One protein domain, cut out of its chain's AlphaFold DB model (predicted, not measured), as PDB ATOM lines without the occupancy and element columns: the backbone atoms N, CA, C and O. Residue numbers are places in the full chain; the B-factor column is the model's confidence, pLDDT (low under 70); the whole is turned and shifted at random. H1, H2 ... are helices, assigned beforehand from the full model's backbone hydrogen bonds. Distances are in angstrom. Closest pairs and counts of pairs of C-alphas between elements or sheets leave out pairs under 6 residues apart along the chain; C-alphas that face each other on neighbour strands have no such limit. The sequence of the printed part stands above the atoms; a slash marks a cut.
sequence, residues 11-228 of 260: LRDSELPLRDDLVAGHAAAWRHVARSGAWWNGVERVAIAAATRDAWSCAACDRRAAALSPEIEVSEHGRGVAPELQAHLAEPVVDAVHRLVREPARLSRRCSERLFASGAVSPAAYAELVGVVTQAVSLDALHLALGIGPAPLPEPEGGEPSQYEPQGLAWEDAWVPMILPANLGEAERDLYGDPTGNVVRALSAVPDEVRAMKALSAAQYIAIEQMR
ATOM      1  N   LEU A  11     -17.646 -17.882  47.249       87.56
ATOM      2  CA  LEU A  11     -17.137 -18.383  48.515       87.56
ATOM      3  C   LEU A  11     -17.359 -17.385  49.669       87.56
ATOM      4  O   LEU A  11     -17.577 -17.814  50.799       87.56
ATOM      5  N   ARG A  12     -17.340 -16.069  49.402       84.88
ATOM      6  CA  ARG A  12     -17.567 -15.017  50.417       84.88
ATOM      7  C   ARG A  12     -19.003 -14.967  50.927       84.88
ATOM      8  O   ARG A  12     -19.216 -14.591  52.076       84.88
ATOM      9  N   ASP A  13     -19.945 -15.359  50.081       86.56
ATOM     10  CA  ASP A  13     -21.382 -15.314  50.357       86.56
ATOM     11  C   ASP A  13     -21.933 -16.699  50.738       86.56
ATOM     12  O   ASP A  13     -23.144 -16.903  50.810       86.56
ATOM     13  N   SER A  14     -21.046 -17.671  50.973       87.19
ATOM     14  CA  SER A  14     -21.421 -19.026  51.363       87.19
ATOM     15  C   SER A  14     -22.157 -19.036  52.704       87.19
ATOM     16  O   SER A  14     -21.688 -18.476  53.693       87.19
ATOM     17  N   GLU A  15     -23.282 -19.752  52.769       88.56
ATOM     18  CA  GLU A  15     -24.001 -20.000  54.028       88.56
ATOM     19  C   GLU A  15     -23.250 -20.978  54.952       88.56
ATOM     20  O   GLU A  15     -23.593 -21.131  56.128       88.56
ATOM     21  N   LEU A  16     -22.224 -21.665  54.434       88.12
ATOM     22  CA  LEU A  16     -21.392 -22.572  55.218       88.12
ATOM     23  C   LEU A  16     -20.387 -21.779  56.067       88.12
ATOM     24  O   LEU A  16     -19.820 -20.796  55.594       88.12
ATOM     25  N   PRO A  17     -20.081 -22.227  57.298       89.38
ATOM     26  CA  PRO A  17     -19.063 -21.591  58.123       89.38
ATOM     27  C   PRO A  17     -17.670 -21.872  57.546       89.38
ATOM     28  O   PRO A  17     -17.054 -22.905  57.823       89.38
ATOM     29  N   LEU A  18     -17.179 -20.950  56.722       90.88
ATOM     30  CA  LEU A  18     -15.843 -21.003  56.142       90.88
ATOM     31  C   LEU A  18     -14.845 -20.255  57.021       90.88
ATOM     32  O   LEU A  18     -15.183 -19.306  57.721       90.88
ATOM     33  N   ARG A  19     -13.589 -20.702  56.992       91.88
ATOM     34  CA  ARG A  19     -12.515 -20.022  57.715       91.88
ATOM     35  C   ARG A  19     -12.053 -18.797  56.925       91.88
ATOM     36  O   ARG A  19     -11.858 -18.893  55.714       91.88
ATOM     37  N   ASP A  20     -11.783 -17.693  57.614       91.38
ATOM     38  CA  ASP A  20     -11.339 -16.445  56.976       91.38
ATOM     39  C   ASP A  20     -10.038 -16.615  56.174       91.38
ATOM     40  O   ASP A  20      -9.888 -16.040  55.094       91.38
ATOM     41  N   ASP A  21      -9.108 -17.445  56.663       92.94
ATOM     42  CA  ASP A  21      -7.840 -17.736  55.983       92.94
ATOM     43  C   ASP A  21      -8.045 -18.455  54.640       92.94
ATOM     44  O   ASP A  21      -7.291 -18.220  53.696       92.94
ATOM     45  N   LEU A  22      -9.085 -19.286  54.529       93.50
ATOM     46  CA  LEU A  22      -9.439 -19.982  53.294       93.50
ATOM     47  C   LEU A  22      -9.970 -19.004  52.240       93.50
ATOM     48  O   LEU A  22      -9.496 -19.006  51.103       93.50
ATOM     49  N   VAL A  23     -10.903 -18.134  52.635       94.00
ATOM     50  CA  VAL A  23     -11.487 -17.110  51.752       94.00
ATOM     51  C   VAL A  23     -10.416 -16.115  51.293       94.00
ATOM     52  O   VAL A  23     -10.320 -15.793  50.106       94.00
ATOM     53  N   ALA A  24      -9.562 -15.658  52.213       93.81
ATOM     54  CA  ALA A  24      -8.452 -14.765  51.892       93.81
ATOM     55  C   ALA A  24      -7.407 -15.437  50.982       93.81
ATOM     56  O   ALA A  24      -6.914 -14.801  50.048       93.81
ATOM     57  N   GLY A  25      -7.097 -16.717  51.222       95.44
ATOM     58  CA  GLY A  25      -6.178 -17.507  50.401       95.44
ATOM     59  C   GLY A  25      -6.663 -17.665  48.960       95.44
ATOM     60  O   GLY A  25      -5.891 -17.441  48.029       95.44
ATOM     61  N   HIS A  26      -7.953 -17.949  48.762       96.12
ATOM     62  CA  HIS A  26      -8.571 -18.011  47.432       96.12
ATOM     63  C   HIS A  26      -8.506 -16.668  46.697       96.12
ATOM     64  O   HIS A  26      -8.059 -16.603  45.551       96.12
ATOM     65  N   ALA A  27      -8.860 -15.573  47.374       94.56
ATOM     66  CA  ALA A  27      -8.766 -14.237  46.790       94.56
ATOM     67  C   ALA A  27      -7.317 -13.844  46.443       94.56
ATOM     68  O   ALA A  27      -7.072 -13.140  45.463       94.56
ATOM     69  N   ALA A  28      -6.333 -14.275  47.238       96.31
ATOM     70  CA  ALA A  28      -4.920 -14.067  46.933       96.31
ATOM     71  C   ALA A  28      -4.459 -14.888  45.719       96.31
ATOM     72  O   ALA A  28      -3.743 -14.348  44.878       96.31
ATOM     73  N   ALA A  29      -4.905 -16.139  45.591       97.50
ATOM     74  CA  ALA A  29      -4.584 -16.990  44.451       97.50
ATOM     75  C   ALA A  29      -5.178 -16.448  43.139       97.50
ATOM     76  O   ALA A  29      -4.459 -16.342  42.150       97.50
ATOM     77  N   TRP A  30      -6.433 -15.984  43.128       97.31
ATOM     78  CA  TRP A  30      -6.999 -15.353  41.925       97.31
ATOM     79  C   TRP A  30      -6.262 -14.071  41.519       97.31
ATOM     80  O   TRP A  30      -5.994 -13.874  40.336       97.31
ATOM     81  N   ARG A  31      -5.848 -13.237  42.482       96.50
ATOM     82  CA  ARG A  31      -4.981 -12.074  42.198       96.50
ATOM     83  C   ARG A  31      -3.594 -12.484  41.696       96.50
ATOM     84  O   ARG A  31      -2.975 -11.766  40.921       96.50
ATOM     85  N   HIS A  32      -3.069 -13.625  42.133       97.81
ATOM     86  CA  HIS A  32      -1.821 -14.170  41.595       97.81
ATOM     87  C   HIS A  32      -1.972 -14.652  40.151       97.81
ATOM     88  O   HIS A  32      -1.092 -14.400  39.335       97.81
ATOM     89  N   VAL A  33      -3.097 -15.282  39.808       98.12
ATOM     90  CA  VAL A  33      -3.411 -15.673  38.425       98.12
ATOM     91  C   VAL A  33      -3.581 -14.447  37.521       98.12
ATOM     92  O   VAL A  33      -3.082 -14.460  36.404       98.12
ATOM     93  N   ALA A  34      -4.224 -13.381  38.006       97.75
ATOM     94  CA  ALA A  34      -4.478 -12.166  37.227       97.75
ATOM     95  C   ALA A  34      -3.214 -11.370  36.857       97.75
ATOM     96  O   ALA A  34      -3.204 -10.656  35.856       97.75
ATOM     97  N   ARG A  35      -2.157 -11.460  37.672       97.69
ATOM     98  CA  ARG A  35      -0.906 -10.712  37.486       97.69
ATOM     99  C   ARG A  35       0.006 -11.374  36.467       97.69
ATOM    100  O   ARG A  35       0.033 -12.593  36.369       97.69
ATOM    101  N   SER A  36       0.804 -10.558  35.777       98.06
ATOM    102  CA  SER A  36       1.916 -11.045  34.953       98.06
ATOM    103  C   SER A  36       2.907 -11.860  35.793       98.06
ATOM    104  O   SER A  36       3.250 -11.458  36.909       98.06
ATOM    105  N   GLY A  37       3.341 -13.001  35.261       98.12
ATOM    106  CA  GLY A  37       4.324 -13.885  35.876       98.12
ATOM    107  C   GLY A  37       5.723 -13.724  35.282       98.12
ATOM    108  O   GLY A  37       6.115 -12.642  34.840       98.12
ATOM    109  N   ALA A  38       6.504 -14.806  35.286       98.06
ATOM    110  CA  ALA A  38       7.845 -14.798  34.711       98.06
ATOM    111  C   ALA A  38       7.816 -14.989  33.190       98.06
ATOM    112  O   ALA A  38       8.608 -14.376  32.481       98.06
ATOM    113  N   TRP A  39       6.878 -15.785  32.684       98.38
ATOM    114  CA  TRP A  39       6.814 -16.208  31.287       98.38
ATOM    115  C   TRP A  39       5.496 -15.871  30.600       98.38
ATOM    116  O   TRP A  39       5.492 -15.733  29.381       98.38
ATOM    117  N   TRP A  40       4.413 -15.705  31.361       98.44
ATOM    118  CA  TRP A  40       3.090 -15.385  30.830       98.44
ATOM    119  C   TRP A  40       2.602 -14.048  31.381       98.44
ATOM    120  O   TRP A  40       2.730 -13.775  32.579       98.44
ATOM    121  N   ASN A  41       2.022 -13.213  30.523       98.31
ATOM    122  CA  ASN A  41       1.398 -11.969  30.971       98.31
ATOM    123  C   ASN A  41       0.036 -12.248  31.638       98.31
ATOM    124  O   ASN A  41      -0.468 -13.375  31.632       98.31
ATOM    125  N   GLY A  42      -0.581 -11.219  32.224       97.94
ATOM    126  CA  GLY A  42      -1.856 -11.376  32.930       97.94
ATOM    127  C   GLY A  42      -2.977 -11.947  32.052       97.94
ATOM    128  O   GLY A  42      -3.705 -12.834  32.497       97.94
ATOM    129  N   VAL A  43      -3.095 -11.516  30.786       97.88
ATOM    130  CA  VAL A  43      -4.160 -12.018  29.895       97.88
ATOM    131  C   VAL A  43      -3.947 -13.483  29.527       97.88
ATOM    132  O   VAL A  43      -4.900 -14.259  29.539       97.88
ATOM    133  N   GLU A  44      -2.703 -13.894  29.290       98.25
ATOM    134  CA  GLU A  44      -2.347 -15.287  29.013       98.25
ATOM    135  C   GLU A  44      -2.597 -16.181  30.232       98.25
ATOM    136  O   GLU A  44      -3.160 -17.263  30.089       98.25
ATOM    137  N   ARG A  45      -2.264 -15.727  31.447       98.62
ATOM    138  CA  ARG A  45      -2.501 -16.494  32.687       98.62
ATOM    139  C   ARG A  45      -3.988 -16.675  32.980       98.62
ATOM    140  O   ARG A  45      -4.416 -17.780  33.323       98.62
ATOM    141  N   VAL A  46      -4.802 -15.640  32.770       98.19
ATOM    142  CA  VAL A  46      -6.266 -15.764  32.872       98.19
ATOM    143  C   VAL A  46      -6.823 -16.653  31.753       98.19
ATOM    144  O   VAL A  46      -7.706 -17.474  32.006       98.19
ATOM    145  N   ALA A  47      -6.269 -16.588  30.539       97.94
ATOM    146  CA  ALA A  47      -6.636 -17.492  29.450       97.94
ATOM    147  C   ALA A  47      -6.274 -18.959  29.745       97.94
ATOM    148  O   ALA A  47      -7.044 -19.856  29.404       97.94
ATOM    149  N   ILE A  48      -5.152 -19.221  30.426       98.44
ATOM    150  CA  ILE A  48      -4.763 -20.561  30.895       98.44
ATOM    151  C   ILE A  48      -5.787 -21.079  31.914       98.44
ATOM    152  O   ILE A  48      -6.216 -22.234  31.828       98.44
ATOM    153  N   ALA A  49      -6.233 -20.233  32.847       97.94
ATOM    154  CA  ALA A  49      -7.301 -20.584  33.783       97.94
ATOM    155  C   ALA A  49      -8.640 -20.851  33.062       97.94
ATOM    156  O   ALA A  49      -9.350 -21.795  33.410       97.94
ATOM    157  N   ALA A  50      -8.961 -20.092  32.009       97.38
ATOM    158  CA  ALA A  50     -10.130 -20.354  31.167       97.38
ATOM    159  C   ALA A  50     -10.031 -21.710  30.444       97.38
ATOM    160  O   ALA A  50     -10.963 -22.509  30.503       97.38
ATOM    161  N   ALA A  51      -8.893 -22.002  29.807       97.62
ATOM    162  CA  ALA A  51      -8.645 -23.286  29.143       97.62
ATOM    163  C   ALA A  51      -8.687 -24.465  30.135       97.62
ATOM    164  O   ALA A  51      -9.171 -25.548  29.812       97.62
ATOM    165  N   THR A  52      -8.253 -24.242  31.378       97.69
ATOM    166  CA  THR A  52      -8.357 -25.233  32.459       97.69
ATOM    167  C   THR A  52      -9.811 -25.632  32.720       97.69
ATOM    168  O   THR A  52     -10.102 -26.816  32.894       97.69
ATOM    169  N   ARG A  53     -10.739 -24.666  32.706       96.75
ATOM    170  CA  ARG A  53     -12.179 -24.926  32.869       96.75
ATOM    171  C   ARG A  53     -12.769 -25.662  31.672       96.75
ATOM    172  O   ARG A  53     -13.507 -26.627  31.857       96.75
ATOM    173  N   ASP A  54     -12.393 -25.262  30.464       95.44
ATOM    174  CA  ASP A  54     -12.921 -25.855  29.230       95.44
ATOM    175  C   ASP A  54     -12.508 -27.309  29.023       95.44
ATOM    176  O   ASP A  54     -13.282 -28.103  28.472       95.44
ATOM    177  N   ALA A  55     -11.325 -27.687  29.511       95.62
ATOM    178  CA  ALA A  55     -10.815 -29.049  29.426       95.62
ATOM    179  C   ALA A  55     -11.811 -30.093  29.974       95.62
ATOM    180  O   ALA A  55     -11.924 -31.193  29.417       95.62
ATOM    181  N   TRP A  56     -12.577 -29.754  31.020       93.44
ATOM    182  CA  TRP A  56     -13.572 -30.641  31.642       93.44
ATOM    183  C   TRP A  56     -14.757 -30.986  30.735       93.44
ATOM    184  O   TRP A  56     -15.345 -32.053  30.894       93.44
ATOM    185  N   SER A  57     -15.076 -30.129  29.763       92.88
ATOM    186  CA  SER A  57     -16.167 -30.324  28.794       92.88
ATOM    187  C   SER A  57     -15.681 -30.500  27.350       92.88
ATOM    188  O   SER A  57     -16.467 -30.420  26.407       92.88
ATOM    189  N   CYS A  58     -14.378 -30.718  27.146       94.69
ATOM    190  CA  CYS A  58     -13.799 -30.791  25.811       94.69
ATOM    191  C   CYS A  58     -13.994 -32.173  25.157       94.69
ATOM    192  O   CYS A  58     -13.380 -33.168  25.548       94.69
ATOM    193  N   ALA A  59     -14.755 -32.213  24.058       93.31
ATOM    194  CA  ALA A  59     -14.995 -33.435  23.281       93.31
ATOM    195  C   ALA A  59     -13.726 -34.017  22.615       93.31
ATOM    196  O   ALA A  59     -13.656 -35.212  22.311       93.31
ATOM    197  N   ALA A  60     -12.706 -33.194  22.343       93.69
ATOM    198  CA  ALA A  60     -11.405 -33.683  21.882       93.69
ATOM    199  C   ALA A  60     -10.673 -34.443  23.002       93.69
ATOM    200  O   ALA A  60     -10.140 -35.527  22.754       93.69
ATOM    201  N   CYS A  61     -10.735 -33.939  24.237       94.88
ATOM    202  CA  CYS A  61     -10.198 -34.623  25.412       94.88
ATOM    203  C   CYS A  61     -10.921 -35.942  25.694       94.88
ATOM    204  O   CYS A  61     -10.258 -36.936  25.970       94.88
ATOM    205  N   ASP A  62     -12.247 -35.994  25.552       93.94
ATOM    206  CA  ASP A  62     -13.008 -37.239  25.747       93.94
ATOM    207  C   ASP A  62     -12.583 -38.331  24.755       93.94
ATOM    208  O   ASP A  62     -12.410 -39.494  25.124       93.94
ATOM    209  N   ARG A  63     -12.337 -37.951  23.493       93.62
ATOM    210  CA  ARG A  63     -11.812 -38.874  22.475       93.62
ATOM    211  C   ARG A  63     -10.403 -39.361  22.801       93.62
ATOM    212  O   ARG A  63     -10.119 -40.538  22.586       93.62
ATOM    213  N   ARG A  64      -9.533 -38.491  23.320       93.94
ATOM    214  CA  ARG A  64      -8.169 -38.865  23.730       93.94
ATOM    215  C   ARG A  64      -8.159 -39.800  24.936       93.94
ATOM    216  O   ARG A  64      -7.462 -40.815  24.898       93.94
ATOM    217  N   ALA A  65      -8.991 -39.517  25.934       92.00
ATOM    218  CA  ALA A  65      -9.152 -40.353  27.119       92.00
ATOM    219  C   ALA A  65      -9.635 -41.770  26.768       92.00
ATOM    220  O   ALA A  65      -9.186 -42.745  27.364       92.00
ATOM    221  N   ALA A  66     -10.499 -41.904  25.755       92.94
ATOM    222  CA  ALA A  66     -10.962 -43.202  25.262       92.94
ATOM    223  C   ALA A  66      -9.938 -43.943  24.372       92.94
ATOM    224  O   ALA A  66     -10.130 -45.120  24.059       92.94
ATOM    225  N   ALA A  67      -8.866 -43.279  23.930       93.19
ATOM    226  CA  ALA A  67      -7.879 -43.860  23.029       93.19
ATOM    227  C   ALA A  67      -6.786 -44.632  23.778       93.19
ATOM    228  O   ALA A  67      -6.318 -44.221  24.838       93.19
ATOM    229  N   LEU A  68      -6.284 -45.708  23.163       91.62
ATOM    230  CA  LEU A  68      -5.189 -46.516  23.722       91.62
ATOM    231  C   LEU A  68      -3.905 -45.704  23.944       91.62
ATOM    232  O   LEU A  68      -3.195 -45.913  24.926       91.62
ATOM    233  N   SER A  69      -3.618 -44.760  23.048       89.56
ATOM    234  CA  SER A  69      -2.442 -43.894  23.120       89.56
ATOM    235  C   SER A  69      -2.847 -42.453  23.447       89.56
ATOM    236  O   SER A  69      -3.765 -41.944  22.802       89.56
ATOM    237  N   PRO A  70      -2.153 -41.759  24.373       86.81
ATOM    238  CA  PRO A  70      -2.378 -40.330  24.617       86.81
ATOM    239  C   PRO A  70      -1.813 -39.463  23.478       86.81
ATOM    240  O   PRO A  70      -2.067 -38.262  23.391       86.81
ATOM    241  N   GLU A  71      -1.040 -40.071  22.577       87.56
ATOM    242  CA  GLU A  71      -0.382 -39.402  21.457       87.56
ATOM    243  C   GLU A  71      -1.245 -39.357  20.194       87.56
ATOM    244  O   GLU A  71      -0.738 -38.985  19.135       87.56
ATOM    245  N   ILE A  72      -2.526 -39.743  20.272       89.31
ATOM    246  CA  ILE A  72      -3.421 -39.577  19.129       89.31
ATOM    247  C   ILE A  72      -3.577 -38.097  18.780       89.31
ATOM    248  O   ILE A  72      -3.675 -37.225  19.652       89.31
ATOM    249  N   GLU A  73      -3.626 -37.828  17.482       86.12
ATOM    250  CA  GLU A  73      -4.072 -36.540  16.984       86.12
ATOM    251  C   GLU A  73      -5.568 -36.394  17.274       86.12
ATOM    252  O   GLU A  73      -6.356 -37.327  17.091       86.12
ATOM    253  N   VAL A  74      -5.950 -35.226  17.769       86.25
ATOM    254  CA  VAL A  74      -7.344 -34.855  17.997       86.25
ATOM    255  C   VAL A  74      -7.621 -33.582  17.219       86.25
ATOM    256  O   VAL A  74      -6.695 -32.844  16.891       86.25
ATOM    257  N   SER A  75      -8.893 -33.325  16.915       84.50
ATOM    258  CA  SER A  75      -9.276 -32.016  16.386       84.50
ATOM    259  C   SER A  75      -8.926 -30.915  17.385       84.50
ATOM    260  O   SER A  75      -8.790 -31.201  18.575       84.50
ATOM    261  N   GLU A  76      -8.897 -29.672  16.910       86.88
ATOM    262  CA  GLU A  76      -8.755 -28.485  17.757       86.88
ATOM    263  C   GLU A  76      -9.660 -28.549  18.991       86.88
ATOM    264  O   GLU A  76     -10.791 -29.069  18.950       86.88
ATOM    265  N   HIS A  77      -9.124 -28.043  20.099       90.38
ATOM    266  CA  HIS A  77      -9.855 -27.970  21.352       90.38
ATOM    267  C   HIS A  77     -10.985 -26.953  21.240       90.38
ATOM    268  O   HIS A  77     -10.833 -25.871  20.673       90.38
ATOM    269  N   GLY A  78     -12.146 -27.307  21.790       80.38
ATOM    270  CA  GLY A  78     -13.261 -26.373  21.866       80.38
ATOM    271  C   GLY A  78     -12.894 -25.191  22.759       80.38
ATOM    272  O   GLY A  78     -12.411 -25.403  23.869       80.38
ATOM    273  N   ARG A  79     -13.151 -23.973  22.274       74.25
ATOM    274  CA  ARG A  79     -12.994 -22.729  23.031       74.25
ATOM    275  C   ARG A  79     -14.366 -22.334  23.572       74.25
ATOM    276  O   ARG A  79     -15.244 -21.944  22.804       74.25
ATOM    277  N   GLY A  80     -14.585 -22.607  24.852       78.94
ATOM    278  CA  GLY A  80     -15.860 -22.590  25.562       78.94
ATOM    279  C   GLY A  80     -16.080 -21.314  26.368       78.94
ATOM    280  O   GLY A  80     -16.619 -20.350  25.836       78.94
ATOM    281  N   VAL A  81     -15.726 -21.330  27.659       70.81
ATOM    282  CA  VAL A  81     -16.133 -20.349  28.691       70.81
ATOM    283  C   VAL A  81     -15.677 -18.915  28.393       70.81
ATOM    284  O   VAL A  81     -16.377 -17.981  28.779       70.81
ATOM    285  N   ALA A  82     -14.543 -18.727  27.709       82.50
ATOM    286  CA  ALA A  82     -14.047 -17.404  27.311       82.50
ATOM    287  C   ALA A  82     -13.208 -17.471  26.015       82.50
ATOM    288  O   ALA A  82     -11.970 -17.479  26.067       82.50
ATOM    289  N   PRO A  83     -13.852 -17.560  24.837       85.44
ATOM    290  CA  PRO A  83     -13.159 -17.741  23.560       85.44
ATOM    291  C   PRO A  83     -12.208 -16.587  23.219       85.44
ATOM    292  O   PRO A  83     -11.141 -16.815  22.647       85.44
ATOM    293  N   GLU A  84     -12.566 -15.358  23.597       90.19
ATOM    294  CA  GLU A  84     -11.750 -14.155  23.415       90.19
ATOM    295  C   GLU A  84     -10.463 -14.187  24.241       90.19
ATOM    296  O   GLU A  84      -9.403 -13.868  23.707       90.19
ATOM    297  N   LEU A  85     -10.517 -14.651  25.495       88.06
ATOM    298  CA  LEU A  85      -9.317 -14.839  26.312       88.06
ATOM    299  C   LEU A  85      -8.426 -15.922  25.705       88.06
ATOM    300  O   LEU A  85      -7.219 -15.751  25.569       88.06
ATOM    301  N   GLN A  86      -9.020 -17.025  25.259       84.44
ATOM    302  CA  GLN A  86      -8.253 -18.127  24.687       84.44
ATOM    303  C   GLN A  86      -7.600 -17.794  23.353       84.44
ATOM    304  O   GLN A  86      -6.617 -18.438  22.996       84.44
ATOM    305  N   ALA A  87      -8.083 -16.786  22.624       90.62
ATOM    306  CA  ALA A  87      -7.414 -16.286  21.423       90.62
ATOM    307  C   ALA A  87      -5.973 -15.807  21.694       90.62
ATOM    308  O   ALA A  87      -5.168 -15.772  20.766       90.62
ATOM    309  N   HIS A  88      -5.630 -15.511  22.953       94.44
ATOM    310  CA  HIS A  88      -4.268 -15.186  23.381       94.44
ATOM    311  C   HIS A  88      -3.350 -16.412  23.530       94.44
ATOM    312  O   HIS A  88      -2.146 -16.246  23.690       94.44
ATOM    313  N   LEU A  89      -3.880 -17.637  23.453       95.56
ATOM    314  CA  LEU A  89      -3.102 -18.868  23.559       95.56
ATOM    315  C   LEU A  89      -2.970 -19.577  22.210       95.56
ATOM    316  O   LEU A  89      -3.951 -19.835  21.502       95.56
ATOM    317  N   ALA A  90      -1.736 -19.971  21.896       94.25
ATOM    318  CA  ALA A  90      -1.456 -20.869  20.787       94.25
ATOM    319  C   ALA A  90      -2.010 -22.275  21.077       94.25
ATOM    320  O   ALA A  90      -1.985 -22.748  22.213       94.25
ATOM    321  N   GLU A  91      -2.454 -22.981  20.036       93.06
ATOM    322  CA  GLU A  91      -3.076 -24.305  20.182       93.06
ATOM    323  C   GLU A  91      -2.207 -25.340  20.932       93.06
ATOM    324  O   GLU A  91      -2.751 -26.059  21.770       93.06
ATOM    325  N   PRO A  92      -0.866 -25.399  20.759       94.81
ATOM    326  CA  PRO A  92      -0.032 -26.296  21.564       94.81
ATOM    327  C   PRO A  92      -0.056 -25.991  23.071       94.81
ATOM    328  O   PRO A  92       0.116 -26.904  23.877       94.81
ATOM    329  N   VAL A  93      -0.278 -24.729  23.462       96.31
ATOM    330  CA  VAL A  93      -0.427 -24.323  24.871       96.31
ATOM    331  C   VAL A  93      -1.768 -24.811  25.409       96.31
ATOM    332  O   VAL A  93      -1.815 -25.407  26.483       96.31
ATOM    333  N   VAL A  94      -2.846 -24.626  24.639       95.88
ATOM    334  CA  VAL A  94      -4.184 -25.129  24.989       95.88
ATOM    335  C   VAL A  94      -4.163 -26.655  25.135       95.88
ATOM    336  O   VAL A  94      -4.644 -27.180  26.139       95.88
ATOM    337  N   ASP A  95      -3.520 -27.376  24.208       94.94
ATOM    338  CA  ASP A  95      -3.364 -28.832  24.311       94.94
ATOM    339  C   ASP A  95      -2.589 -29.252  25.562       94.94
ATOM    340  O   ASP A  95      -2.979 -30.212  26.230       94.94
ATOM    341  N   ALA A  96      -1.523 -28.526  25.912       96.06
ATOM    342  CA  ALA A  96      -0.754 -28.784  27.124       96.06
ATOM    343  C   ALA A  96      -1.603 -28.602  28.394       96.06
ATOM    344  O   ALA A  96      -1.603 -29.490  29.249       96.06
ATOM    345  N   VAL A  97      -2.381 -27.516  28.492       97.25
ATOM    346  CA  VAL A  97      -3.336 -27.291  29.598       97.25
ATOM    347  C   VAL A  97      -4.341 -28.435  29.679       97.25
ATOM    348  O   VAL A  97      -4.538 -29.030  30.736       97.25
ATOM    349  N   HIS A  98      -4.943 -28.800  28.552       96.25
ATOM    350  CA  HIS A  98      -5.959 -29.843  28.505       96.25
ATOM    351  C   HIS A  98      -5.407 -31.215  28.914       96.25
ATOM    352  O   HIS A  98      -6.083 -31.957  29.629       96.25
ATOM    353  N   ARG A  99      -4.170 -31.550  28.520       94.50
ATOM    354  CA  ARG A  99      -3.481 -32.774  28.964       94.50
ATOM    355  C   ARG A  99      -3.193 -32.756  30.467       94.50
ATOM    356  O   ARG A  99      -3.426 -33.774  31.116       94.50
ATOM    357  N   LEU A 100      -2.742 -31.623  31.016       95.62
ATOM    358  CA  LEU A 100      -2.504 -31.458  32.456       95.62
ATOM    359  C   LEU A 100      -3.777 -31.693  33.279       95.62
ATOM    360  O   LEU A 100      -3.714 -32.320  34.333       95.62
ATOM    361  N   VAL A 101      -4.927 -31.228  32.786       95.62
ATOM    362  CA  VAL A 101      -6.215 -31.370  33.479       95.62
ATOM    363  C   VAL A 101      -6.801 -32.772  33.327       95.62
ATOM    364  O   VAL A 101      -7.276 -33.356  34.298       95.62
ATOM    365  N   ARG A 102      -6.815 -33.313  32.105       93.69
ATOM    366  CA  ARG A 102      -7.614 -34.506  31.785       93.69
ATOM    367  C   ARG A 102      -6.858 -35.811  31.921       93.69
ATOM    368  O   ARG A 102      -7.489 -36.834  32.172       93.69
ATOM    369  N   GLU A 103      -5.545 -35.797  31.717       89.00
ATOM    370  CA  GLU A 103      -4.754 -37.023  31.597       89.00
ATOM    371  C   GLU A 103      -3.351 -36.906  32.227       89.00
ATOM    372  O   GLU A 103      -2.376 -37.360  31.616       89.00
ATOM    373  N   PRO A 104      -3.205 -36.342  33.447       90.50
ATOM    374  CA  PRO A 104      -1.891 -36.115  34.051       90.50
ATOM    375  C   PRO A 104      -1.072 -37.406  34.204       90.50
ATOM    376  O   PRO A 104       0.132 -37.400  33.963       90.50
ATOM    377  N   ALA A 105      -1.721 -38.536  34.504       91.00
ATOM    378  CA  ALA A 105      -1.075 -39.844  34.651       91.00
ATOM    379  C   ALA A 105      -0.529 -40.436  33.339       91.00
ATOM    380  O   ALA A 105       0.317 -41.329  33.353       91.00
ATOM    381  N   ARG A 106      -1.001 -39.938  32.189       91.56
ATOM    382  CA  ARG A 106      -0.554 -40.376  30.858       91.56
ATOM    383  C   ARG A 106       0.502 -39.450  30.261       91.56
ATOM    384  O   ARG A 106       0.965 -39.705  29.146       91.56
ATOM    385  N   LEU A 107       0.879 -38.378  30.964       91.56
ATOM    386  CA  LEU A 107       1.983 -37.524  30.548       91.56
ATOM    387  C   LEU A 107       3.273 -38.346  30.517       91.56
ATOM    388  O   LEU A 107       3.534 -39.181  31.377       91.56
ATOM    389  N   SER A 108       4.093 -38.099  29.502       91.19
ATOM    390  CA  SER A 108       5.395 -38.737  29.361       91.19
ATOM    391  C   SER A 108       6.453 -37.696  29.038       91.19
ATOM    392  O   SER A 108       6.151 -36.654  28.451       91.19
ATOM    393  N   ARG A 109       7.715 -38.025  29.322       91.62
ATOM    394  CA  ARG A 109       8.869 -37.204  28.933       91.62
ATOM    395  C   ARG A 109       8.829 -36.808  27.453       91.62
ATOM    396  O   ARG A 109       9.089 -35.659  27.114       91.62
ATOM    397  N   ARG A 110       8.415 -37.735  26.584       91.19
ATOM    398  CA  ARG A 110       8.276 -37.497  25.141       91.19
ATOM    399  C   ARG A 110       7.238 -36.415  24.824       91.19
ATOM    400  O   ARG A 110       7.441 -35.663  23.874       91.19
ATOM    401  N   CYS A 111       6.142 -36.333  25.581       89.88
ATOM    402  CA  CYS A 111       5.131 -35.288  25.399       89.88
ATOM    403  C   CYS A 111       5.754 -33.905  25.641       89.88
ATOM    404  O   CYS A 111       5.635 -33.026  24.789       89.88
ATOM    405  N   SER A 112       6.470 -33.741  26.759       92.12
ATOM    406  CA  SER A 112       7.163 -32.494  27.105       92.12
ATOM    407  C   SER A 112       8.259 -32.152  26.091       92.12
ATOM    408  O   SER A 112       8.284 -31.044  25.570       92.12
ATOM    409  N   GLU A 113       9.104 -33.115  25.714       93.12
ATOM    410  CA  GLU A 113      10.166 -32.906  24.716       93.12
ATOM    411  C   GLU A 113       9.616 -32.458  23.355       93.12
ATOM    412  O   GLU A 113      10.178 -31.557  22.735       93.12
ATOM    413  N   ARG A 114       8.498 -33.036  22.892       92.62
ATOM    414  CA  ARG A 114       7.834 -32.609  21.649       92.62
ATOM    415  C   ARG A 114       7.282 -31.191  21.750       92.62
ATOM    416  O   ARG A 114       7.434 -30.425  20.799       92.62
ATOM    417  N   LEU A 115       6.643 -30.856  22.871       93.94
ATOM    418  CA  LEU A 115       6.130 -29.510  23.110       93.94
ATOM    419  C   LEU A 115       7.273 -28.489  23.074       93.94
ATOM    420  O   LEU A 115       7.178 -27.498  22.355       93.94
ATOM    421  N   PHE A 116       8.386 -28.770  23.753       95.75
ATOM    422  CA  PHE A 116       9.543 -27.872  23.783       95.75
ATOM    423  C   PHE A 116      10.222 -27.761  22.415       95.75
ATOM    424  O   PHE A 116      10.552 -26.661  21.975       95.75
ATOM    425  N   ALA A 117      10.365 -28.875  21.691       95.25
ATOM    426  CA  ALA A 117      10.942 -28.886  20.348       95.25
ATOM    427  C   ALA A 117      10.097 -28.119  19.315       95.25
ATOM    428  O   ALA A 117      10.640 -27.658  18.314       95.25
ATOM    429  N   SER A 118       8.787 -27.960  19.547       93.31
ATOM    430  CA  SER A 118       7.925 -27.137  18.688       93.31
ATOM    431  C   SER A 118       8.200 -25.633  18.806       93.31
ATOM    432  O   SER A 118       7.772 -24.870  17.945       93.31
ATOM    433  N   GLY A 119       8.885 -25.199  19.872       94.31
ATOM    434  CA  GLY A 119       9.121 -23.787  20.175       94.31
ATOM    435  C   GLY A 119       7.903 -23.042  20.730       94.31
ATOM    436  O   GLY A 119       8.016 -21.857  21.019       94.31
ATOM    437  N   ALA A 120       6.756 -23.709  20.909       93.19
ATOM    438  CA  ALA A 120       5.545 -23.072  21.427       93.19
ATOM    439  C   ALA A 120       5.664 -22.656  22.903       93.19
ATOM    440  O   ALA A 120       5.048 -21.678  23.312       93.19
ATOM    441  N   VAL A 121       6.429 -23.411  23.702       96.06
ATOM    442  CA  VAL A 121       6.598 -23.202  25.147       96.06
ATOM    443  C   VAL A 121       8.018 -23.598  25.554       96.06
ATOM    444  O   VAL A 121       8.489 -24.674  25.184       96.06
ATOM    445  N   SER A 122       8.697 -22.754  26.338       96.50
ATOM    446  CA  SER A 122       9.976 -23.110  26.972       96.50
ATOM    447  C   SER A 122       9.749 -24.009  28.201       96.50
ATOM    448  O   SER A 122       8.685 -23.944  28.817       96.50
ATOM    449  N   PRO A 123      10.730 -24.817  28.639       96.75
ATOM    450  CA  PRO A 123      10.576 -25.641  29.841       96.75
ATOM    451  C   PRO A 123      10.179 -24.854  31.103       96.75
ATOM    452  O   PRO A 123       9.362 -25.328  31.889       96.75
ATOM    453  N   ALA A 124      10.706 -23.638  31.279       96.12
ATOM    454  CA  ALA A 124      10.356 -22.772  32.405       96.12
ATOM    455  C   ALA A 124       8.946 -22.160  32.256       96.12
ATOM    456  O   ALA A 124       8.181 -22.148  33.218       96.12
ATOM    457  N   ALA A 125       8.544 -21.773  31.039       97.75
ATOM    458  CA  ALA A 125       7.172 -21.341  30.762       97.75
ATOM    459  C   ALA A 125       6.150 -22.474  30.972       97.75
ATOM    460  O   ALA A 125       5.032 -22.226  31.422       97.75
ATOM    461  N   TYR A 126       6.532 -23.729  30.708       98.00
ATOM    462  CA  TYR A 126       5.717 -24.900  31.040       98.00
ATOM    463  C   TYR A 126       5.600 -25.109  32.554       98.00
ATOM    464  O   TYR A 126       4.521 -25.440  33.033       98.00
ATOM    465  N   ALA A 127       6.665 -24.879  33.327       97.31
ATOM    466  CA  ALA A 127       6.573 -24.914  34.787       97.31
ATOM    467  C   ALA A 127       5.602 -23.840  35.320       97.31
ATOM    468  O   ALA A 127       4.785 -24.140  36.192       97.31
ATOM    469  N   GLU A 128       5.606 -22.631  34.743       98.56
ATOM    470  CA  GLU A 128       4.611 -21.602  35.081       98.56
ATOM    471  C   GLU A 128       3.187 -22.024  34.697       98.56
ATOM    472  O   GLU A 128       2.261 -21.882  35.495       98.56
ATOM    473  N   LEU A 129       3.023 -22.608  33.503       98.50
ATOM    474  CA  LEU A 129       1.752 -23.149  33.018       98.50
ATOM    475  C   LEU A 129       1.168 -24.160  34.016       98.50
ATOM    476  O   LEU A 129       0.001 -24.061  34.385       98.50
ATOM    477  N   VAL A 130       1.991 -25.099  34.497       97.81
ATOM    478  CA  VAL A 130       1.600 -26.085  35.519       97.81
ATOM    479  C   VAL A 130       1.165 -25.395  36.815       97.81
ATOM    480  O   VAL A 130       0.158 -25.800  37.401       97.81
ATOM    481  N   GLY A 131       1.875 -24.350  37.252       98.06
ATOM    482  CA  GLY A 131       1.529 -23.564  38.441       98.06
ATOM    483  C   GLY A 131       0.148 -22.906  38.345       98.06
ATOM    484  O   GLY A 131      -0.669 -23.045  39.261       98.06
ATOM    485  N   VAL A 132      -0.154 -22.266  37.211       98.62
ATOM    486  CA  VAL A 132      -1.455 -21.620  36.963       98.62
ATOM    487  C   VAL A 132      -2.582 -22.653  36.864       98.62
ATOM    488  O   VAL A 132      -3.610 -22.495  37.527       98.62
ATOM    489  N   VAL A 133      -2.384 -23.741  36.108       98.56
ATOM    490  CA  VAL A 133      -3.371 -24.833  35.986       98.56
ATOM    491  C   VAL A 133      -3.676 -25.447  37.354       98.56
ATOM    492  O   VAL A 133      -4.839 -25.626  37.708       98.56
ATOM    493  N   THR A 134      -2.645 -25.723  38.160       96.81
ATOM    494  CA  THR A 134      -2.804 -26.319  39.496       96.81
ATOM    495  C   THR A 134      -3.608 -25.412  40.423       96.81
ATOM    496  O   THR A 134      -4.487 -25.895  41.144       96.81
ATOM    497  N   GLN A 135      -3.354 -24.101  40.395       97.81
ATOM    498  CA  GLN A 135      -4.133 -23.134  41.170       97.81
ATOM    499  C   GLN A 135      -5.592 -23.104  40.715       97.81
ATOM    500  O   GLN A 135      -6.474 -23.269  41.552       97.81
ATOM    501  N   ALA A 136      -5.857 -22.979  39.412       97.62
ATOM    502  CA  ALA A 136      -7.222 -22.956  38.883       97.62
ATOM    503  C   ALA A 136      -8.008 -24.232  39.250       97.62
ATOM    504  O   ALA A 136      -9.111 -24.136  39.789       97.62
ATOM    505  N   VAL A 137      -7.409 -25.419  39.071       96.94
ATOM    506  CA  VAL A 137      -8.018 -26.699  39.479       96.94
ATOM    507  C   VAL A 137      -8.305 -26.724  40.980       96.94
ATOM    508  O   VAL A 137      -9.393 -27.124  41.387       96.94
ATOM    509  N   SER A 138      -7.359 -26.283  41.813       95.81
ATOM    510  CA  SER A 138      -7.519 -26.300  43.273       95.81
ATOM    511  C   SER A 138      -8.613 -25.342  43.751       95.81
ATOM    512  O   SER A 138      -9.365 -25.666  44.674       95.81
ATOM    513  N   LEU A 139      -8.727 -24.168  43.125       96.31
ATOM    514  CA  LEU A 139      -9.757 -23.175  43.437       96.31
ATOM    515  C   LEU A 139     -11.150 -23.680  43.042       96.31
ATOM    516  O   LEU A 139     -12.077 -23.608  43.857       96.31
ATOM    517  N   ASP A 140     -11.289 -24.242  41.841       96.19
ATOM    518  CA  ASP A 140     -12.562 -24.761  41.331       96.19
ATOM    519  C   ASP A 140     -12.992 -26.057  42.046       96.19
ATOM    520  O   ASP A 140     -14.180 -26.257  42.303       96.19
ATOM    521  N   ALA A 141     -12.045 -26.910  42.454       95.06
ATOM    522  CA  ALA A 141     -12.339 -28.135  43.198       95.06
ATOM    523  C   ALA A 141     -13.011 -27.856  44.552       95.06
ATOM    524  O   ALA A 141     -13.921 -28.593  44.940       95.06
ATOM    525  N   LEU A 142     -12.617 -26.788  45.260       94.50
ATOM    526  CA  LEU A 142     -13.299 -26.395  46.496       94.50
ATOM    527  C   LEU A 142     -14.737 -25.946  46.216       94.50
ATOM    528  O   LEU A 142     -15.647 -26.360  46.930       94.50
ATOM    529  N   HIS A 143     -14.947 -25.126  45.183       94.50
ATOM    530  CA  HIS A 143     -16.284 -24.667  44.806       94.50
ATOM    531  C   HIS A 143     -17.204 -25.854  44.505       94.50
ATOM    532  O   HIS A 143     -18.290 -25.962  45.078       94.50
ATOM    533  N   LEU A 144     -16.710 -26.807  43.709       93.94
ATOM    534  CA  LEU A 144     -17.416 -28.050  43.416       93.94
ATOM    535  C   LEU A 144     -17.733 -28.847  44.692       93.94
ATOM    536  O   LEU A 144     -18.862 -29.306  44.859       93.94
ATOM    537  N   ALA A 145     -16.769 -28.989  45.606       92.56
ATOM    538  CA  ALA A 145     -16.951 -29.730  46.856       92.56
ATOM    539  C   ALA A 145     -17.989 -29.092  47.796       92.56
ATOM    540  O   ALA A 145     -18.655 -29.803  48.548       92.56
ATOM    541  N   LEU A 146     -18.136 -27.766  47.751       93.00
ATOM    542  CA  LEU A 146     -19.134 -27.018  48.520       93.00
ATOM    543  C   LEU A 146     -20.491 -26.921  47.802       93.00
ATOM    544  O   LEU A 146     -21.449 -26.423  48.389       93.00
ATOM    545  N   GLY A 147     -20.588 -27.386  46.552       93.75
ATOM    546  CA  GLY A 147     -21.801 -27.268  45.742       93.75
ATOM    547  C   GLY A 147     -22.122 -25.832  45.316       93.75
ATOM    548  O   GLY A 147     -23.274 -25.536  45.004       93.75
ATOM    549  N   ILE A 148     -21.124 -24.943  45.307       92.25
ATOM    550  CA  ILE A 148     -21.259 -23.558  44.845       92.25
ATOM    551  C   ILE A 148     -20.714 -23.425  43.419       92.25
ATOM    552  O   ILE A 148     -19.806 -24.149  43.011       92.25
ATOM    553  N   GLY A 149     -21.288 -22.505  42.638       90.69
ATOM    554  CA  GLY A 149     -20.811 -22.232  41.279       90.69
ATOM    555  C   GLY A 149     -19.370 -21.703  41.281       90.69
ATOM    556  O   GLY A 149     -18.977 -21.067  42.258       90.69
ATOM    557  N   PRO A 150     -18.577 -21.945  40.221       91.75
ATOM    558  CA  PRO A 150     -17.197 -21.477  40.164       91.75
ATOM    559  C   PRO A 150     -17.135 -19.947  40.234       91.75
ATOM    560  O   PRO A 150     -17.973 -19.259  39.647       91.75
ATOM    561  N   ALA A 151     -16.113 -19.412  40.903       92.69
ATOM    562  CA  ALA A 151     -15.847 -17.977  40.890       92.69
ATOM    563  C   ALA A 151     -15.661 -17.462  39.447       92.69
ATOM    564  O   ALA A 151     -15.098 -18.179  38.607       92.69
ATOM    565  N   PRO A 152     -16.085 -16.230  39.120       93.31
ATOM    566  CA  PRO A 152     -15.770 -15.653  37.818       93.31
ATOM    567  C   PRO A 152     -14.248 -15.559  37.638       93.31
ATOM    568  O   PRO A 152     -13.509 -15.406  38.612       93.31
ATOM    569  N   LEU A 153     -13.779 -15.682  36.392       95.25
ATOM    570  CA  LEU A 153     -12.365 -15.447  36.086       95.25
ATOM    571  C   LEU A 153     -12.004 -14.004  36.479       95.25
ATOM    572  O   LEU A 153     -12.836 -13.110  36.298       95.25
ATOM    573  N   PRO A 154     -10.808 -13.758  37.040       95.12
ATOM    574  CA  PRO A 154     -10.402 -12.408  37.394       95.12
ATOM    575  C   PRO A 154     -10.130 -11.579  36.133       95.12
ATOM    576  O   PRO A 154      -9.726 -12.114  35.101       95.12
ATOM    577  N   GLU A 155     -10.290 -10.262  36.240       95.12
ATOM    578  CA  GLU A 155      -9.831  -9.341  35.200       95.12
ATOM    579  C   GLU A 155      -8.296  -9.385  35.116       95.12
ATOM    580  O   GLU A 155      -7.633  -9.257  36.153       95.12
ATOM    581  N   PRO A 156      -7.705  -9.567  33.922       96.38
ATOM    582  CA  PRO A 156      -6.258  -9.639  33.779       96.38
ATOM    583  C   PRO A 156      -5.606  -8.293  34.110       96.38
ATOM    584  O   PRO A 156      -6.012  -7.237  33.617       96.38
ATOM    585  N   GLU A 157      -4.548  -8.323  34.918       96.31
ATOM    586  CA  GLU A 157      -3.724  -7.148  35.176       96.31
ATOM    587  C   GLU A 157      -2.713  -6.955  34.037       96.31
ATOM    588  O   GLU A 157      -2.108  -7.906  33.540       96.31
ATOM    589  N   GLY A 158      -2.513  -5.704  33.618       93.00
ATOM    590  CA  GLY A 158      -1.495  -5.373  32.623       93.00
ATOM    591  C   GLY A 158      -0.071  -5.588  33.147       93.00
ATOM    592  O   GLY A 158       0.184  -5.515  34.348       93.00
ATOM    593  N   GLY A 159       0.873  -5.797  32.232       95.19
ATOM    594  CA  GLY A 159       2.290  -5.979  32.539       95.19
ATOM    595  C   GLY A 159       2.927  -7.023  31.631       95.19
ATOM    596  O   GLY A 159       2.251  -7.933  31.161       95.19
ATOM    597  N   GLU A 160       4.229  -6.884  31.401       97.31
ATOM    598  CA  GLU A 160       5.010  -7.857  30.635       97.31
ATOM    599  C   GLU A 160       5.525  -8.978  31.547       97.31
ATOM    600  O   GLU A 160       5.693  -8.748  32.754       97.31
ATOM    601  N   PRO A 161       5.778 -10.187  31.017       98.12
ATOM    602  CA  PRO A 161       6.450 -11.235  31.772       98.12
ATOM    603  C   PRO A 161       7.825 -10.755  32.240       98.12
ATOM    604  O   PRO A 161       8.559 -10.121  31.479       98.12
ATOM    605  N   SER A 162       8.197 -11.053  33.486       98.00
ATOM    606  CA  SER A 162       9.473 -10.577  34.045       98.00
ATOM    607  C   SER A 162      10.702 -11.222  33.400       98.00
ATOM    608  O   SER A 162      11.805 -10.688  33.517       98.00
ATOM    609  N   GLN A 163      10.516 -12.374  32.748       97.12
ATOM    610  CA  GLN A 163      11.563 -13.235  32.199       97.12
ATOM    611  C   GLN A 163      12.616 -13.618  33.247       97.12
ATOM    612  O   GLN A 163      13.787 -13.823  32.929       97.12
ATOM    613  N   TYR A 164      12.206 -13.702  34.518       97.12
ATOM    614  CA  TYR A 164      13.090 -14.114  35.596       97.12
ATOM    615  C   TYR A 164      13.474 -15.590  35.453       97.12
ATOM    616  O   TYR A 164      12.628 -16.478  35.569       97.12
ATOM    617  N   GLU A 165      14.766 -15.841  35.248       95.31
ATOM    618  CA  GLU A 165      15.350 -17.177  35.190       95.31
ATOM    619  C   GLU A 165      16.338 -17.366  36.358       95.31
ATOM    620  O   GLU A 165      17.368 -16.682  36.410       95.31
ATOM    621  N   PRO A 166      16.050 -18.271  37.314       95.75
ATOM    622  CA  PRO A 166      16.961 -18.547  38.420       95.75
ATOM    623  C   PRO A 166      18.322 -19.069  37.937       95.75
ATOM    624  O   PRO A 166      18.402 -19.987  37.125       95.75
ATOM    625  N   GLN A 167      19.419 -18.559  38.504       94.06
ATOM    626  CA  GLN A 167      20.774 -19.000  38.125       94.06
ATOM    627  C   GLN A 167      21.070 -20.459  38.507       94.06
ATOM    628  O   GLN A 167      21.916 -21.104  37.895       94.06
ATOM    629  N   GLY A 168      20.389 -20.978  39.531       93.50
ATOM    630  CA  GLY A 168      20.641 -22.303  40.099       93.50
ATOM    631  C   GLY A 168      19.980 -23.477  39.370       93.50
ATOM    632  O   GLY A 168      19.978 -24.585  39.918       93.50
ATOM    633  N   LEU A 169      19.391 -23.250  38.191       94.75
ATOM    634  CA  LEU A 169      18.653 -24.264  37.440       94.75
ATOM    635  C   LEU A 169      19.548 -25.410  36.951       94.75
ATOM    636  O   LEU A 169      20.617 -25.201  36.380       94.75
ATOM    637  N   ALA A 170      19.063 -26.635  37.120       94.12
ATOM    638  CA  ALA A 170      19.677 -27.850  36.608       94.12
ATOM    639  C   ALA A 170      18.613 -28.842  36.119       94.12
ATOM    640  O   ALA A 170      17.478 -28.860  36.599       94.12
ATOM    641  N   TRP A 171      18.999 -29.689  35.166       92.56
ATOM    642  CA  TRP A 171      18.196 -30.824  34.719       92.56
ATOM    643  C   TRP A 171      18.580 -32.061  35.530       92.56
ATOM    644  O   TRP A 171      19.693 -32.563  35.394       92.56
ATOM    645  N   GLU A 172      17.658 -32.545  36.356       84.44
ATOM    646  CA  GLU A 172      17.820 -33.787  37.120       84.44
ATOM    647  C   GLU A 172      16.616 -34.713  36.888       84.44
ATOM    648  O   GLU A 172      16.456 -35.259  35.797       84.44
ATOM    649  N   ASP A 173      15.767 -34.883  37.904       79.56
ATOM    650  CA  ASP A 173      14.757 -35.944  37.958       79.56
ATOM    651  C   ASP A 173      13.446 -35.586  37.235       79.56
ATOM    652  O   ASP A 173      12.695 -36.470  36.822       79.56
ATOM    653  N   ALA A 174      13.152 -34.292  37.079       87.69
ATOM    654  CA  ALA A 174      11.938 -33.805  36.427       87.69
ATOM    655  C   ALA A 174      12.142 -33.565  34.923       87.69
ATOM    656  O   ALA A 174      13.259 -33.436  34.424       87.69
ATOM    657  N   TRP A 175      11.038 -33.444  34.184       92.75
ATOM    658  CA  TRP A 175      11.057 -33.098  32.751       92.75
ATOM    659  C   TRP A 175      11.121 -31.585  32.499       92.75
ATOM    660  O   TRP A 175      10.881 -31.130  31.385       92.75
ATOM    661  N   VAL A 176      11.442 -30.817  33.536       94.56
ATOM    662  CA  VAL A 176      11.670 -29.371  33.535       94.56
ATOM    663  C   VAL A 176      12.920 -29.080  34.369       94.56
ATOM    664  O   VAL A 176      13.252 -29.884  35.250       94.56
ATOM    665  N   PRO A 177      13.627 -27.962  34.125       94.69
ATOM    666  CA  PRO A 177      14.722 -27.558  34.994       94.69
ATOM    667  C   PRO A 177      14.201 -27.259  36.407       94.69
ATOM    668  O   PRO A 177      13.082 -26.786  36.585       94.69
ATOM    669  N   MET A 178      15.022 -27.529  37.417       94.88
ATOM    670  CA  MET A 178      14.721 -27.254  38.824       94.88
ATOM    671  C   MET A 178      15.938 -26.629  39.500       94.88
ATOM    672  O   MET A 178      17.074 -26.904  39.117       94.88
ATOM    673  N   ILE A 179      15.729 -25.827  40.539       94.31
ATOM    674  CA  ILE A 179      16.815 -25.337  41.384       94.31
ATOM    675  C   ILE A 179      17.222 -26.458  42.335       94.31
ATOM    676  O   ILE A 179      16.397 -26.979  43.092       94.31
ATOM    677  N   LEU A 180      18.495 -26.841  42.327       89.75
ATOM    678  CA  LEU A 180      18.998 -27.807  43.306       89.75
ATOM    679  C   LEU A 180      19.072 -27.153  44.687       89.75
ATOM    680  O   LEU A 180      19.420 -25.976  44.761       89.75
ATOM    681  N   PRO A 181      18.831 -27.879  45.795       89.12
ATOM    682  CA  PRO A 181      18.977 -27.300  47.131       89.12
ATOM    683  C   PRO A 181      20.345 -26.641  47.367       89.12
ATOM    684  O   PRO A 181      20.421 -25.582  47.980       89.12
ATOM    685  N   ALA A 182      21.416 -27.223  46.816       90.19
ATOM    686  CA  ALA A 182      22.771 -26.670  46.885       90.19
ATOM    687  C   ALA A 182      22.986 -25.408  46.023       90.19
ATOM    688  O   ALA A 182      23.970 -24.701  46.222       90.19
ATOM    689  N   ASN A 183      22.075 -25.124  45.089       93.31
ATOM    690  CA  ASN A 183      22.162 -24.030  44.123       93.31
ATOM    691  C   ASN A 183      21.175 -22.888  44.424       93.31
ATOM    692  O   ASN A 183      20.995 -22.010  43.582       93.31
ATOM    693  N   LEU A 184      20.503 -22.903  45.580       92.69
ATOM    694  CA  LEU A 184      19.594 -21.824  45.963       92.69
ATOM    695  C   LEU A 184      20.342 -20.488  46.034       92.69
ATOM    696  O   LEU A 184      21.280 -20.325  46.821       92.69
ATOM    697  N   GLY A 185      19.899 -19.528  45.226       92.50
ATOM    698  CA  GLY A 185      20.337 -18.146  45.309       92.50
ATOM    699  C   GLY A 185      19.658 -17.419  46.465       92.50
ATOM    700  O   GLY A 185      18.746 -17.928  47.116       92.50
ATOM    701  N   GLU A 186      20.104 -16.190  46.727       93.38
ATOM    702  CA  GLU A 186      19.532 -15.328  47.767       93.38
ATOM    703  C   GLU A 186      18.022 -15.105  47.589       93.38
ATOM    704  O   GLU A 186      17.285 -15.124  48.578       93.38
ATOM    705  N   ALA A 187      17.573 -14.946  46.343       94.38
ATOM    706  CA  ALA A 187      16.181 -14.693  45.996       94.38
ATOM    707  C   ALA A 187      15.271 -15.921  46.163       94.38
ATOM    708  O   ALA A 187      14.057 -15.752  46.178       94.38
ATOM    709  N   GLU A 188      15.823 -17.132  46.294       95.81
ATOM    710  CA  GLU A 188      15.061 -18.388  46.385       95.81
ATOM    711  C   GLU A 188      15.226 -19.117  47.724       95.81
ATOM    712  O   GLU A 188      14.696 -20.215  47.903       95.81
ATOM    713  N   ARG A 189      15.936 -18.532  48.698       92.81
ATOM    714  CA  ARG A 189      16.218 -19.193  49.990       92.81
ATOM    715  C   ARG A 189      14.965 -19.616  50.763       92.81
ATOM    716  O   ARG A 189      15.061 -20.472  51.635       92.81
ATOM    717  N   ASP A 190      13.813 -19.018  50.474       93.62
ATOM    718  CA  ASP A 190      12.521 -19.313  51.101       93.62
ATOM    719  C   ASP A 190      11.754 -20.482  50.451       93.62
ATOM    720  O   ASP A 190      10.748 -20.949  51.005       93.62
ATOM    721  N   LEU A 191      12.199 -20.963  49.283       93.25
ATOM    722  CA  LEU A 191      11.464 -21.981  48.532       93.25
ATOM    723  C   LEU A 191      11.454 -23.330  49.253       93.25
ATOM    724  O   LEU A 191      10.424 -24.012  49.273       93.25
ATOM    725  N   TYR A 192      12.581 -23.715  49.851       90.44
ATOM    726  CA  TYR A 192      12.825 -25.072  50.336       90.44
ATOM    727  C   TYR A 192      12.919 -25.148  51.861       90.44
ATOM    728  O   TYR A 192      13.513 -24.293  52.512       90.44
ATOM    729  N   GLY A 193      12.348 -26.216  52.419       82.56
ATOM    730  CA  GLY A 193      12.628 -26.692  53.775       82.56
ATOM    731  C   GLY A 193      13.575 -27.896  53.757       82.56
ATOM    732  O   GLY A 193      13.957 -28.386  52.689       82.56
ATOM    733  N   ASP A 194      13.929 -28.414  54.931       77.94
ATOM    734  CA  ASP A 194      14.737 -29.633  55.044       77.94
ATOM    735  C   ASP A 194      13.914 -30.806  55.615       77.94
ATOM    736  O   ASP A 194      13.562 -30.786  56.801       77.94
ATOM    737  N   PRO A 195      13.582 -31.841  54.811       79.56
ATOM    738  CA  PRO A 195      13.780 -31.989  53.365       79.56
ATOM    739  C   PRO A 195      12.653 -31.325  52.553       79.56
ATOM    740  O   PRO A 195      11.563 -31.072  53.066       79.56
ATOM    741  N   THR A 196      12.881 -31.131  51.251       84.19
ATOM    742  CA  THR A 196      11.873 -30.609  50.311       84.19
ATOM    743  C   THR A 196      11.355 -31.696  49.369       84.19
ATOM    744  O   THR A 196      12.135 -32.442  48.782       84.19
ATOM    745  N   GLY A 197      10.032 -31.768  49.200       86.81
ATOM    746  CA  GLY A 197       9.380 -32.714  48.291       86.81
ATOM    747  C   GLY A 197       9.549 -32.363  46.808       86.81
ATOM    748  O   GLY A 197       9.661 -31.194  46.437       86.81
ATOM    749  N   ASN A 198       9.502 -33.376  45.939       87.75
ATOM    750  CA  ASN A 198       9.710 -33.205  44.496       87.75
ATOM    751  C   ASN A 198       8.670 -32.295  43.824       87.75
ATOM    752  O   ASN A 198       9.017 -31.612  42.869       87.75
ATOM    753  N   VAL A 199       7.439 -32.211  44.346       86.44
ATOM    754  CA  VAL A 199       6.411 -31.278  43.838       86.44
ATOM    755  C   VAL A 199       6.882 -29.825  43.929       86.44
ATOM    756  O   VAL A 199       6.784 -29.075  42.964       86.44
ATOM    757  N   VAL A 200       7.460 -29.442  45.074       91.06
ATOM    758  CA  VAL A 200       8.008 -28.095  45.301       91.06
ATOM    759  C   VAL A 200       9.210 -27.855  44.384       91.06
ATOM    760  O   VAL A 200       9.316 -26.799  43.765       91.06
ATOM    761  N   ARG A 201      10.102 -28.848  44.258       92.38
ATOM    762  CA  ARG A 201      11.287 -28.759  43.389       92.38
ATOM    763  C   ARG A 201      10.897 -28.600  41.917       92.38
ATOM    764  O   ARG A 201      11.483 -27.765  41.240       92.38
ATOM    765  N   ALA A 202       9.887 -29.324  41.435       91.81
ATOM    766  CA  ALA A 202       9.465 -29.307  40.030       91.81
ATOM    767  C   ALA A 202       8.943 -27.941  39.552       91.81
ATOM    768  O   ALA A 202       9.065 -27.627  38.373       91.81
ATOM    769  N   LEU A 203       8.410 -27.114  40.456       95.12
ATOM    770  CA  LEU A 203       7.957 -25.753  40.145       95.12
ATOM    771  C   LEU A 203       9.047 -24.686  40.324       95.12
ATOM    772  O   LEU A 203       8.837 -23.531  39.967       95.12
ATOM    773  N   SER A 204      10.220 -25.041  40.855       96.00
ATOM    774  CA  SER A 204      11.251 -24.070  41.255       96.00
ATOM    775  C   SER A 204      11.911 -23.300  40.111       96.00
ATOM    776  O   SER A 204      12.549 -22.284  40.375       96.00
ATOM    777  N   ALA A 205      11.715 -23.711  38.852       96.12
ATOM    778  CA  ALA A 205      12.033 -22.865  37.699       96.12
ATOM    779  C   ALA A 205      11.290 -21.523  37.724       96.12
ATOM    780  O   ALA A 205      11.741 -20.565  37.101       96.12
ATOM    781  N   VAL A 206      10.174 -21.452  38.455       97.75
ATOM    782  CA  VAL A 206       9.361 -20.252  38.629       97.75
ATOM    783  C   VAL A 206       9.087 -20.063  40.128       97.75
ATOM    784  O   VAL A 206       8.055 -20.508  40.639       97.75
ATOM    785  N   PRO A 207      10.011 -19.423  40.874       97.50
ATOM    786  CA  PRO A 207       9.928 -19.286  42.333       97.50
ATOM    787  C   PRO A 207       8.596 -18.731  42.853       97.50
ATOM    788  O   PRO A 207       8.097 -19.176  43.887       97.50
ATOM    789  N   ASP A 208       7.982 -17.801  42.124       98.00
ATOM    790  CA  ASP A 208       6.702 -17.216  42.520       98.00
ATOM    791  C   ASP A 208       5.541 -18.216  42.457       98.00
ATOM    792  O   ASP A 208       4.638 -18.152  43.293       98.00
ATOM    793  N   GLU A 209       5.591 -19.205  41.559       98.12
ATOM    794  CA  GLU A 209       4.598 -20.284  41.519       98.12
ATOM    795  C   GLU A 209       4.772 -21.261  42.686       98.12
ATOM    796  O   GLU A 209       3.783 -21.737  43.247       98.12
ATOM    797  N   VAL A 210       6.009 -21.495  43.143       97.44
ATOM    798  CA  VAL A 210       6.253 -22.252  44.382       97.44
ATOM    799  C   VAL A 210       5.632 -21.530  45.579       97.44
ATOM    800  O   VAL A 210       4.936 -22.152  46.384       97.44
ATOM    801  N   ARG A 211       5.843 -20.214  45.702       97.44
ATOM    802  CA  ARG A 211       5.282 -19.407  46.800       97.44
ATOM    803  C   ARG A 211       3.757 -19.389  46.772       97.44
ATOM    804  O   ARG A 211       3.132 -19.584  47.816       97.44
ATOM    805  N   ALA A 212       3.163 -19.206  45.592       97.69
ATOM    806  CA  ALA A 212       1.715 -19.232  45.411       97.69
ATOM    807  C   ALA A 212       1.121 -20.599  45.785       97.69
ATOM    808  O   ALA A 212       0.163 -20.665  46.558       97.69
ATOM    809  N   MET A 213       1.745 -21.694  45.338       96.38
ATOM    810  CA  MET A 213       1.347 -23.052  45.713       96.38
ATOM    811  C   MET A 213       1.441 -23.274  47.231       96.38
ATOM    812  O   MET A 213       0.504 -23.804  47.828       96.38
ATOM    813  N   LYS A 214       2.538 -22.853  47.880       95.56
ATOM    814  CA  LYS A 214       2.706 -22.964  49.343       95.56
ATOM    815  C   LYS A 214       1.597 -22.221  50.091       95.56
ATOM    816  O   LYS A 214       1.009 -22.782  51.017       95.56
ATOM    817  N   ALA A 215       1.289 -20.993  49.672       96.44
ATOM    818  CA  ALA A 215       0.240 -20.178  50.276       96.44
ATOM    819  C   ALA A 215      -1.150 -20.819  50.119       96.44
ATOM    820  O   ALA A 215      -1.895 -20.920  51.096       96.44
ATOM    821  N   LEU A 216      -1.480 -21.313  48.921       96.25
ATOM    822  CA  LEU A 216      -2.764 -21.968  48.671       96.25
ATOM    823  C   LEU A 216      -2.878 -23.310  49.412       96.25
ATOM    824  O   LEU A 216      -3.912 -23.577  50.021       96.25
ATOM    825  N   SER A 217      -1.805 -24.111  49.452       93.88
ATOM    826  CA  SER A 217      -1.751 -25.355  50.234       93.88
ATOM    827  C   SER A 217      -1.987 -25.091  51.719       93.88
ATOM    828  O   SER A 217      -2.772 -25.797  52.349       93.88
ATOM    829  N   ALA A 218      -1.360 -24.054  52.282       92.88
ATOM    830  CA  ALA A 218      -1.562 -23.683  53.679       92.88
ATOM    831  C   ALA A 218      -3.026 -23.313  53.966       92.88
ATOM    832  O   ALA A 218      -3.559 -23.712  55.003       92.88
ATOM    833  N   ALA A 219      -3.695 -22.616  53.042       93.62
ATOM    834  CA  ALA A 219      -5.106 -22.261  53.170       93.62
ATOM    835  C   ALA A 219      -6.042 -23.476  53.007       93.62
ATOM    836  O   ALA A 219      -6.923 -23.695  53.838       93.62
ATOM    837  N   GLN A 220      -5.860 -24.308  51.982       91.94
ATOM    838  CA  GLN A 220      -6.796 -25.398  51.673       91.94
ATOM    839  C   GLN A 220      -6.545 -26.673  52.480       91.94
ATOM    840  O   GLN A 220      -7.487 -27.340  52.912       91.94
ATOM    841  N   TYR A 221      -5.277 -27.007  52.696       89.19
ATOM    842  CA  TYR A 221      -4.843 -28.304  53.193       89.19
ATOM    843  C   TYR A 221      -4.037 -28.141  54.487       89.19
ATOM    844  O   TYR A 221      -4.619 -27.989  55.570       89.19
ATOM    845  N   ILE A 222      -2.709 -28.134  54.368       88.38
ATOM    846  CA  ILE A 222      -1.722 -27.887  55.421       88.38
ATOM    847  C   ILE A 222      -0.534 -27.124  54.824       88.38
ATOM    848  O   ILE A 222      -0.294 -27.173  53.612       88.38
ATOM    849  N   ALA A 223       0.226 -26.427  55.669       89.38
ATOM    850  CA  ALA A 223       1.476 -25.816  55.233       89.38
ATOM    851  C   ALA A 223       2.495 -26.903  54.841       89.38
ATOM    852  O   ALA A 223       2.532 -27.975  55.455       89.38
ATOM    853  N   ILE A 224       3.338 -26.626  53.840       87.44
ATOM    854  CA  ILE A 224       4.352 -27.584  53.360       87.44
ATOM    855  C   ILE A 224       5.294 -27.993  54.499       87.44
ATOM    856  O   ILE A 224       5.636 -29.164  54.650       87.44
ATOM    857  N   GLU A 225       5.639 -27.042  55.362       84.88
ATOM    858  CA  GLU A 225       6.506 -27.220  56.526       84.88
ATOM    859  C   GLU A 225       5.914 -28.202  57.555       84.88
ATOM    860  O   GLU A 225       6.648 -28.808  58.332       84.88
ATOM    861  N   GLN A 226       4.592 -28.400  57.538       83.62
ATOM    862  CA  GLN A 226       3.868 -29.303  58.435       83.62
ATOM    863  C   GLN A 226       3.603 -30.684  57.813       83.62
ATOM    864  O   GLN A 226       3.099 -31.571  58.501       83.62
ATOM    865  N   MET A 227       3.939 -30.917  56.537       82.19
ATOM    866  CA  MET A 227       3.594 -32.170  55.838       82.19
ATOM    867  C   MET A 227       4.141 -33.428  56.518       82.19
ATOM    868  O   MET A 227       3.477 -34.468  56.494       82.19
ATOM    869  N   ARG A 228       5.321 -33.328  57.143       78.56
ATOM    870  CA  ARG A 228       5.987 -34.438  57.844       78.56
ATOM    871  C   ARG A 228       5.600 -34.563  59.317       78.56
ATOM    872  O   ARG A 228       6.111 -35.454  59.997       78.56
TER     873      ARG A 228
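This is residues 11 to 228 of the 260 residues of an uncharacterized protein of Acidobacteria bacterium (UniProt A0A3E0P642). One long helix, H7, runs through the middle, with H1 and H9 beside it as a three-helix bundle and H2 and H5 crossing its other side; H3 packs on H5 and H4 on H2. The unnamed residues 147 to 197 wrap round the outside, from the last end of H7 back towards its first. The printed part has 218 residues with nine named helices, H1 to H9 along the chain, and no named strand; the class is all helix, with under half of the residues, 104, in named elements. It is compact, with a radius of gyration of the C-alphas of 17.2 A and spans of 48 by 45 by 35 A.

H1, residues 20 to 34, begins at C-alpha 20 (-11.339, -16.445, 56.976) and measures 21.3 A from first to last C-alpha. H2 is residues 42 to 55, 20.1 A; H3 59 to 65; H4 83 to 86; H5 91 to 102, 16.1 A; H6 109 to 117; H7 123 to 146, 35.1 A; H8 198 to 202. H9, residues 207 to 220, 20.1 A, ends at C-alpha 220 (-6.796, -25.398, 51.673).

In the bundle, H1 touches H9, closest C-alphas Leu 22 and Ala 219 at 4.9 A, at a shallow tilt of 29 degrees, opposite ways. H7 touches H9 with residues 128 to 135 alone, Gly 131 to Glu 209 at 5.4 A between closest C-alphas. H2 touches H7, closest C-alphas Ala 49 and Ala 136 at 5.6 A, at a steep tilt of 57 degrees. H6 and H8 touch no helix. Every O i to N i+4 pair is within hydrogen-bond range in H1, H2, H3, H5, H6, H8 and H9, and 19 of 20 in H7; H4 is too short for one.

The C-alphas farthest apart, of Glu 15 and Ala 117, are 49.3 A apart. The printed part has no cut; the links H3 to H4 and H7 to H8 are long. No printed residue is under 70 in pLDDT.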